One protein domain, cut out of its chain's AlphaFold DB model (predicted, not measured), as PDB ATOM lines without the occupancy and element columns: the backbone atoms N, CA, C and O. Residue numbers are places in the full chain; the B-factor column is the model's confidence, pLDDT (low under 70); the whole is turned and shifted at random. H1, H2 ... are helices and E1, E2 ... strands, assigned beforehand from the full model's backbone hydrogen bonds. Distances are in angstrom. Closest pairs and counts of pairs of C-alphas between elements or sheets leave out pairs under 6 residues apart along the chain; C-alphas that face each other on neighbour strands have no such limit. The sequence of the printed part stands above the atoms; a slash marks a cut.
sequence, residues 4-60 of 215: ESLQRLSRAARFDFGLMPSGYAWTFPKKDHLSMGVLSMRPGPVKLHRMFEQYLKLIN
ATOM      1  N   GLU A   4     -31.152  50.095 -56.932       84.06
ATOM      2  CA  GLU A   4     -32.440  49.856 -57.588       84.06
ATOM      3  C   GLU A   4     -33.591  49.735 -56.571       84.06
ATOM      4  O   GLU A   4     -34.638  50.374 -56.704       84.06
ATOM      5  N   SER A   5     -33.392  48.960 -55.498       83.38
ATOM      6  CA  SER A   5     -34.389  48.822 -54.428       83.38
ATOM      7  C   SER A   5     -34.598  50.131 -53.673       83.38
ATOM      8  O   SER A   5     -35.731  50.452 -53.303       83.38
ATOM      9  N   LEU A   6     -33.524  50.896 -53.451       83.62
ATOM     10  CA  LEU A   6     -33.603  52.210 -52.827       83.62
ATOM     11  C   LEU A   6     -34.422  53.162 -53.702       83.62
ATOM     12  O   LEU A   6     -35.370  53.756 -53.205       83.62
ATOM     13  N   GLN A   7     -34.138  53.241 -55.002       84.88
ATOM     14  CA  GLN A   7     -34.859  54.100 -55.944       84.88
ATOM     15  C   GLN A   7     -36.343  53.718 -56.074       84.88
ATOM     16  O   GLN A   7     -37.218  54.584 -56.139       84.88
ATOM     17  N   ARG A   8     -36.654  52.415 -56.055       87.25
ATOM     18  CA  ARG A   8     -38.035  51.912 -56.075       87.25
ATOM     19  C   ARG A   8     -38.828  52.329 -54.837       87.25
ATOM     20  O   ARG A   8     -40.036  52.561 -54.937       87.25
ATOM     21  N   LEU A   9     -38.179  52.396 -53.674       86.19
ATOM     22  CA  LEU A   9     -38.818  52.651 -52.379       86.19
ATOM     23  C   LEU A   9     -38.609  54.079 -51.848       86.19
ATOM     24  O   LEU A   9     -39.232  54.438 -50.853       86.19
ATOM     25  N   SER A  10     -37.809  54.915 -52.518       84.25
ATOM     26  CA  SER A  10     -37.459  56.263 -52.050       84.25
ATOM     27  C   SER A  10     -38.516  57.337 -52.289       84.25
ATOM     28  O   SER A  10     -38.434  58.412 -51.702       84.25
ATOM     29  N   ARG A  11     -39.525  57.056 -53.122       83.25
ATOM     30  CA  ARG A  11     -40.498  58.064 -53.579       83.25
ATOM     31  C   ARG A  11     -41.417  58.602 -52.483       83.25
ATOM     32  O   ARG A  11     -41.825  59.753 -52.557       83.25
ATOM     33  N   ALA A  12     -41.790  57.766 -51.518       82.31
ATOM     34  CA  ALA A  12     -42.738  58.124 -50.469       82.31
ATOM     35  C   ALA A  12     -42.580  57.209 -49.251       82.31
ATOM     36  O   ALA A  12     -42.146  56.061 -49.382       82.31
ATOM     37  N   ALA A  13     -42.991  57.708 -48.084       85.00
ATOM     38  CA  ALA A  13     -43.233  56.870 -46.918       85.00
ATOM     39  C   ALA A  13     -44.348  55.858 -47.221       85.00
ATOM     40  O   ALA A  13     -45.332  56.190 -47.883       85.00
ATOM     41  N   ARG A  14     -44.191  54.620 -46.747       85.06
ATOM     42  CA  ARG A  14     -45.156  53.539 -46.974       85.06
ATOM     43  C   ARG A  14     -45.588  52.909 -45.669       85.06
ATOM     44  O   ARG A  14     -44.752  52.668 -44.798       85.06
ATOM     45  N   PHE A  15     -46.872  52.585 -45.609       83.88
ATOM     46  CA  PHE A  15     -47.489  51.803 -44.551       83.88
ATOM     47  C   PHE A  15     -48.235  50.634 -45.192       83.88
ATOM     48  O   PHE A  15     -49.181  50.832 -45.952       83.88
ATOM     49  N   ASP A  16     -47.801  49.417 -44.892       84.75
ATOM     50  CA  ASP A  16     -48.350  48.192 -45.459       84.75
ATOM     51  C   ASP A  16     -49.255  47.502 -44.435       84.75
ATOM     52  O   ASP A  16     -48.810  46.763 -43.545       84.75
ATOM     53  N   PHE A  17     -50.556  47.756 -44.564       80.06
ATOM     54  CA  PHE A  17     -51.596  47.156 -43.734       80.06
ATOM     55  C   PHE A  17     -52.072  45.816 -44.308       80.06
ATOM     56  O   PHE A  17     -52.120  45.604 -45.517       80.06
ATOM     57  N   GLY A  18     -52.454  44.884 -43.432       74.69
ATOM     58  CA  GLY A  18     -53.062  43.609 -43.837       74.69
ATOM     59  C   GLY A  18     -52.096  42.557 -44.399       74.69
ATOM     60  O   GLY A  18     -52.539  41.442 -44.686       74.69
ATOM     61  N   LEU A  19     -50.801  42.879 -44.513       77.12
ATOM     62  CA  LEU A  19     -49.737  41.905 -44.782       77.12
ATOM     63  C   LEU A  19     -49.320  41.154 -43.515       77.12
ATOM     64  O   LEU A  19     -48.962  39.983 -43.583       77.12
ATOM     65  N   MET A  20     -49.394  41.818 -42.358       76.38
ATOM     66  CA  MET A  20     -49.024  41.261 -41.060       76.38
ATOM     67  C   MET A  20     -50.269  40.971 -40.206       76.38
ATOM     68  O   MET A  20     -51.207  41.771 -40.192       76.38
ATOM     69  N   PRO A  21     -50.301  39.857 -39.452       74.94
ATOM     70  CA  PRO A  21     -51.398  39.591 -38.530       74.94
ATOM     71  C   PRO A  21     -51.442  40.626 -37.396       74.94
ATOM     72  O   PRO A  21     -50.499  40.724 -36.610       74.94
ATOM     73  N   SER A  22     -52.565  41.344 -37.284       78.62
ATOM     74  CA  SER A  22     -52.841  42.306 -36.202       78.62
ATOM     75  C   SER A  22     -51.721  43.348 -36.031       78.62
ATOM     76  O   SER A  22     -51.191  43.541 -34.938       78.62
ATOM     77  N   GLY A  23     -51.319  43.977 -37.134       83.06
ATOM     78  CA  GLY A  23     -50.272  44.990 -37.174       83.06
ATOM     79  C   GLY A  23     -50.053  45.509 -38.592       83.06
ATOM     80  O   GLY A  23     -50.865  45.258 -39.485       83.06
ATOM     81  N   TYR A  24     -48.951  46.219 -38.800       85.62
ATOM     82  CA  TYR A  24     -48.573  46.765 -40.100       85.62
ATOM     83  C   TYR A  24     -47.049  46.817 -40.233       85.62
ATOM     84  O   TYR A  24     -46.320  46.656 -39.249       85.62
ATOM     85  N   ALA A  25     -46.563  47.013 -41.453       89.50
ATOM     86  CA  ALA A  25     -45.156  47.285 -41.718       89.50
ATOM     87  C   ALA A  25     -44.986  48.707 -42.250       89.50
ATOM     88  O   ALA A  25     -45.918  49.268 -42.825       89.50
ATOM     89  N   TRP A  26     -43.811  49.296 -42.064       88.38
ATOM     90  CA  TRP A  26     -43.507  50.607 -42.624       88.38
ATOM     91  C   TRP A  26     -42.173  50.609 -43.352       88.38
ATOM     92  O   TRP A  26     -41.246  49.869 -43.009       88.38
ATOM     93  N   THR A  27     -42.079  51.499 -44.336       89.81
ATOM     94  CA  THR A  27     -40.842  51.824 -45.044       89.81
ATOM     95  C   THR A  27     -40.727  53.334 -45.157       89.81
ATOM     96  O   THR A  27     -41.513  53.975 -45.856       89.81
ATOM     97  N   PHE A  28     -39.732  53.906 -44.484       89.56
ATOM     98  CA  PHE A  28     -39.407  55.325 -44.568       89.56
ATOM     99  C   PHE A  28     -38.079  55.516 -45.286       89.56
ATOM    100  O   PHE A  28     -37.042  55.064 -44.781       89.56
ATOM    101  N   PRO A  29     -38.077  56.192 -46.440       89.94
ATOM    102  CA  PRO A  29     -36.837  56.469 -47.126       89.94
ATOM    103  C   PRO A  29     -36.022  57.527 -46.385       89.94
ATOM    104  O   PRO A  29     -36.543  58.533 -45.900       89.94
ATOM    105  N   LYS A  30     -34.721  57.263 -46.263       87.31
ATOM    106  CA  LYS A  30     -33.696  58.210 -45.817       87.31
ATOM    107  C   LYS A  30     -32.777  58.515 -47.001       87.31
ATOM    108  O   LYS A  30     -32.953  57.967 -48.085       87.31
ATOM    109  N   LYS A  31     -31.811  59.413 -46.797       84.38
ATOM    110  CA  LYS A  31     -30.923  59.902 -47.864       84.38
ATOM    111  C   LYS A  31     -30.183  58.770 -48.592       84.38
ATOM    112  O   LYS A  31     -30.068  58.807 -49.806       84.38
ATOM    113  N   ASP A  32     -29.698  57.787 -47.843       84.81
ATOM    114  CA  ASP A  32     -28.792  56.724 -48.300       84.81
ATOM    115  C   ASP A  32     -29.256  55.311 -47.894       84.81
ATOM    116  O   ASP A  32     -28.627  54.312 -48.236       84.81
ATOM    117  N   HIS A  33     -30.360  55.197 -47.152       86.31
ATOM    118  CA  HIS A  33     -30.878  53.917 -46.677       86.31
ATOM    119  C   HIS A  33     -32.396  53.947 -46.470       86.31
ATOM    120  O   HIS A  33     -33.049  54.984 -46.573       86.31
ATOM    121  N   LEU A  34     -32.967  52.787 -46.151       88.38
ATOM    122  CA  LEU A  34     -34.372  52.647 -45.778       88.38
ATOM    123  C   LEU A  34     -34.478  52.351 -44.284       88.38
ATOM    124  O   LEU A  34     -33.801  51.462 -43.768       88.38
ATOM    125  N   SER A  35     -35.362  53.071 -43.600       89.75
ATOM    126  CA  SER A  35     -35.801  52.735 -42.249       89.75
ATOM    127  C   SER A  35     -37.070  51.901 -42.357       89.75
ATOM    128  O   SER A  35     -38.134  52.429 -42.676       89.75
ATOM    129  N   MET A  36     -36.954  50.604 -42.097       88.62
ATOM    130  CA  MET A  36     -38.046  49.646 -42.253       88.62
ATOM    131  C   MET A  36     -38.335  48.940 -40.937       88.62
ATOM    132  O   MET A  36     -37.416  48.671 -40.161       88.62
ATOM    133  N   GLY A  37     -39.593  48.587 -40.712       88.81
ATOM    134  CA  GLY A  37     -39.966  47.820 -39.534       88.81
ATOM    135  C   GLY A  37     -41.338  47.184 -39.639       88.81
ATOM    136  O   GLY A  37     -42.090  47.413 -40.585       88.81
ATOM    137  N   VAL A  38     -41.629  46.345 -38.652       89.56
ATOM    138  CA  VAL A  38     -42.925  45.696 -38.464       89.56
ATOM    139  C   VAL A  38     -43.412  45.966 -37.054       89.56
ATOM    140  O   VAL A  38     -42.635  45.944 -36.097       89.56
ATOM    141  N   LEU A  39     -44.712  46.186 -36.938       87.69
ATOM    142  CA  LEU A  39     -45.420  46.320 -35.680       87.69
ATOM    143  C   LEU A  39     -46.385  45.149 -35.522       87.69
ATOM    144  O   LEU A  39     -47.023  44.722 -36.484       87.69
ATOM    145  N   SER A  40     -46.530  44.662 -34.293       86.50
ATOM    146  CA  SER A  40     -47.636  43.789 -33.915       86.50
ATOM    147  C   SER A  40     -48.322  44.352 -32.683       86.50
ATOM    148  O   SER A  40     -47.668  44.641 -31.685       86.50
ATOM    149  N   MET A  41     -49.643  44.472 -32.761       81.56
ATOM    150  CA  MET A  41     -50.507  44.866 -31.650       81.56
ATOM    151  C   MET A  41     -50.983  43.658 -30.835       81.56
ATOM    152  O   MET A  41     -51.798  43.804 -29.923       81.56
ATOM    153  N   ARG A  42     -50.513  42.442 -31.156       81.25
ATOM    154  CA  ARG A  42     -50.885  41.243 -30.399       81.25
ATOM    155  C   ARG A  42     -50.238  41.269 -29.017       81.25
ATOM    156  O   ARG A  42     -49.030  41.477 -28.927       81.25
ATOM    157  N   PRO A  43     -51.002  40.985 -27.950       74.62
ATOM    158  CA  PRO A  43     -50.415  40.785 -26.638       74.62
ATOM    159  C   PRO A  43     -49.569  39.503 -26.618       74.62
ATOM    160  O   PRO A  43     -49.922  38.498 -27.238       74.62
ATOM    161  N   GLY A  44     -48.475  39.530 -25.856       76.75
ATOM    162  CA  GLY A  44     -47.621  38.366 -25.618       76.75
ATOM    163  C   GLY A  44     -46.401  38.264 -26.544       76.75
ATOM    164  O   GLY A  44     -46.050  39.219 -27.238       76.75
ATOM    165  N   PRO A  45     -45.695  37.121 -26.520       75.94
ATOM    166  CA  PRO A  45     -44.464  36.941 -27.279       75.94
ATOM    167  C   PRO A  45     -44.745  36.882 -28.784       75.94
ATOM    168  O   PRO A  45     -45.398  35.965 -29.284       75.94
ATOM    169  N   VAL A  46     -44.193  37.844 -29.524       81.12
ATOM    170  CA  VAL A  46     -44.286  37.917 -30.987       81.12
ATOM    171  C   VAL A  46     -42.913  37.675 -31.606       81.12
ATOM    172  O   VAL A  46     -41.915  38.276 -31.213       81.12
ATOM    173  N   LYS A  47     -42.853  36.819 -32.632       86.06
ATOM    174  CA  LYS A  47     -41.630  36.569 -33.411       86.06
ATOM    175  C   LYS A  47     -41.403  37.688 -34.438       86.06
ATOM    176  O   LYS A  47     -41.454  37.438 -35.642       86.06
ATOM    177  N   LEU A  48     -41.153  38.914 -33.963       86.06
ATOM    178  CA  LEU A  48     -41.000  40.116 -34.802       86.06
ATOM    179  C   LEU A  48     -39.935  39.946 -35.893       86.06
ATOM    180  O   LEU A  48     -40.140  40.380 -37.020       86.06
ATOM    181  N   HIS A  49     -38.837  39.246 -35.599       84.62
ATOM    182  CA  HIS A  49     -37.796  38.958 -36.590       84.62
ATOM    183  C   HIS A  49     -38.321  38.149 -37.776       84.62
ATOM    184  O   HIS A  49     -38.105  38.529 -38.922       84.62
ATOM    185  N   ARG A  50     -39.084  37.085 -37.505       86.69
ATOM    186  CA  ARG A  50     -39.681  36.256 -38.556       86.69
ATOM    187  C   ARG A  50     -40.708  37.045 -39.368       86.69
ATOM    188  O   ARG A  50     -40.764  36.890 -40.581       86.69
ATOM    189  N   MET A  51     -41.499  37.894 -38.709       87.75
ATOM    190  CA  MET A  51     -42.454  38.779 -39.387       87.75
ATOM    191  C   MET A  51     -41.743  39.768 -40.314       87.75
ATOM    192  O   MET A  51     -42.159  39.949 -41.452       87.75
ATOM    193  N   PHE A  52     -40.639  40.359 -39.854       88.88
ATOM    194  CA  PHE A  52     -39.842  41.274 -40.661       88.88
ATOM    195  C   PHE A  52     -39.224  40.574 -41.877       88.88
ATOM    196  O   PHE A  52     -39.332  41.075 -42.989       88.88
ATOM    197  N   GLU A  53     -38.642  39.385 -41.702       88.06
ATOM    198  CA  GLU A  53     -38.099  38.592 -42.815       88.06
ATOM    199  C   GLU A  53     -39.173  38.207 -43.839       88.06
ATOM    200  O   GLU A  53     -38.936  38.270 -45.044       88.06
ATOM    201  N   GLN A  54     -40.369  37.833 -43.374       88.25
ATOM    202  CA  GLN A  54     -41.510  37.570 -44.251       88.25
ATOM    203  C   GLN A  54     -41.934  38.825 -45.012       88.25
ATOM    204  O   GLN A  54     -42.192  38.745 -46.210       88.25
ATOM    205  N   TYR A  55     -41.971  39.978 -44.344       89.88
ATOM    206  CA  TYR A  55     -42.279  41.248 -44.987       89.88
ATOM    207  C   TYR A  55     -41.269  41.590 -46.089       89.88
ATOM    208  O   TYR A  55     -41.690  41.877 -47.205       89.88
ATOM    209  N   LEU A  56     -39.960  41.466 -45.830       88.75
ATOM    210  CA  LEU A  56     -38.920  41.706 -46.841       88.75
ATOM    211  C   LEU A  56     -39.104  40.831 -48.090       88.75
ATOM    212  O   LEU A  56     -38.988  41.331 -49.208       88.75
ATOM    213  N   LYS A  57     -39.455  39.552 -47.906       88.62
ATOM    214  CA  LYS A  57     -39.777  38.645 -49.019       88.62
ATOM    215  C   LYS A  57     -41.013  39.104 -49.794       88.62
ATOM    216  O   LYS A  57     -40.978  39.145 -51.015       88.62
ATOM    217  N   LEU A  58     -42.082  39.499 -49.098       88.44
ATOM    218  CA  LEU A  58     -43.333  39.946 -49.727       88.44
ATOM    219  C   LEU A  58     -43.156  41.177 -50.624       88.44
ATOM    220  O   LEU A  58     -43.865  41.313 -51.615       88.44
ATOM    221  N   ILE A  59     -42.224  42.071 -50.290       87.50
ATOM    222  CA  ILE A  59     -41.956  43.284 -51.076       87.50
ATOM    223  C   ILE A  59     -40.802  43.122 -52.081       87.50
ATOM    224  O   ILE A  59     -40.318  44.129 -52.621       87.50
ATOM    225  N   ASN A  60     -40.369  41.878 -52.330       87.38
ATOM    226  CA  ASN A  60     -39.254  41.504 -53.205       87.38
ATOM    227  C   ASN A  60     -37.973  42.270 -52.864       87.38
ATOM    228  O   ASN A  60     -37.397  42.967 -53.701       87.38
TER     229      ASN A  60
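AT A GLANCE: This is residues 4 to 60 of the 215 residues of an uncharacterized protein of Desulfobacteraceae bacterium (UniProt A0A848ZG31). A narrow sheet, E1 - E2 - E3, has helix H2 packed slantwise on one face and short H1 at the end where E2 turns into E3. The 57 printed residues run H1, E1, E2, E3, H2, mixed helices and strands; the strands form a meander, each the antiparallel neighbour of the one before. The whole is only just compact, close to loose, with radius of gyration of the C-alphas 11.9 A and spans 36 by 18 by 17 A.

HOW THE PARTS SIT: Start at H1, residues 4 to 9, on the sheet: its closest C-alpha to E2, residues 23 to 29, is Leu 9, 6.8 A from that of Pro 29. In the hairpin of E1, residues 14 to 17, and E2, N 16 and O 25 are 2.8 A apart; in that of E2 and E3, residues 34 to 40, N 28 and O 35 are 2.8 A apart. H2, residues 48 to 58, has height 8.9 A over the sheet; its closest C-alphas with E3 are Phe 52 and Val 38, 5.8 A. H1 and H2 are apart; in both, every O i to N i+4 pair is within hydrogen-bond range.

IN THESE COORDINATES: Find C-alpha 4 at (-32.440, 49.856, -57.588), where H1 begins; E2 spans 20.3 A, E3 19.9 A, and H2 15.1 A to C-alpha 58 at (-43.333, 39.946, -49.727).

THE WHOLE: The farthest C-alphas, Glu 4 and Gly 44, are 37.2 A apart; the printed part has no cut or long link, and no printed residue is under 70 in pLDDT.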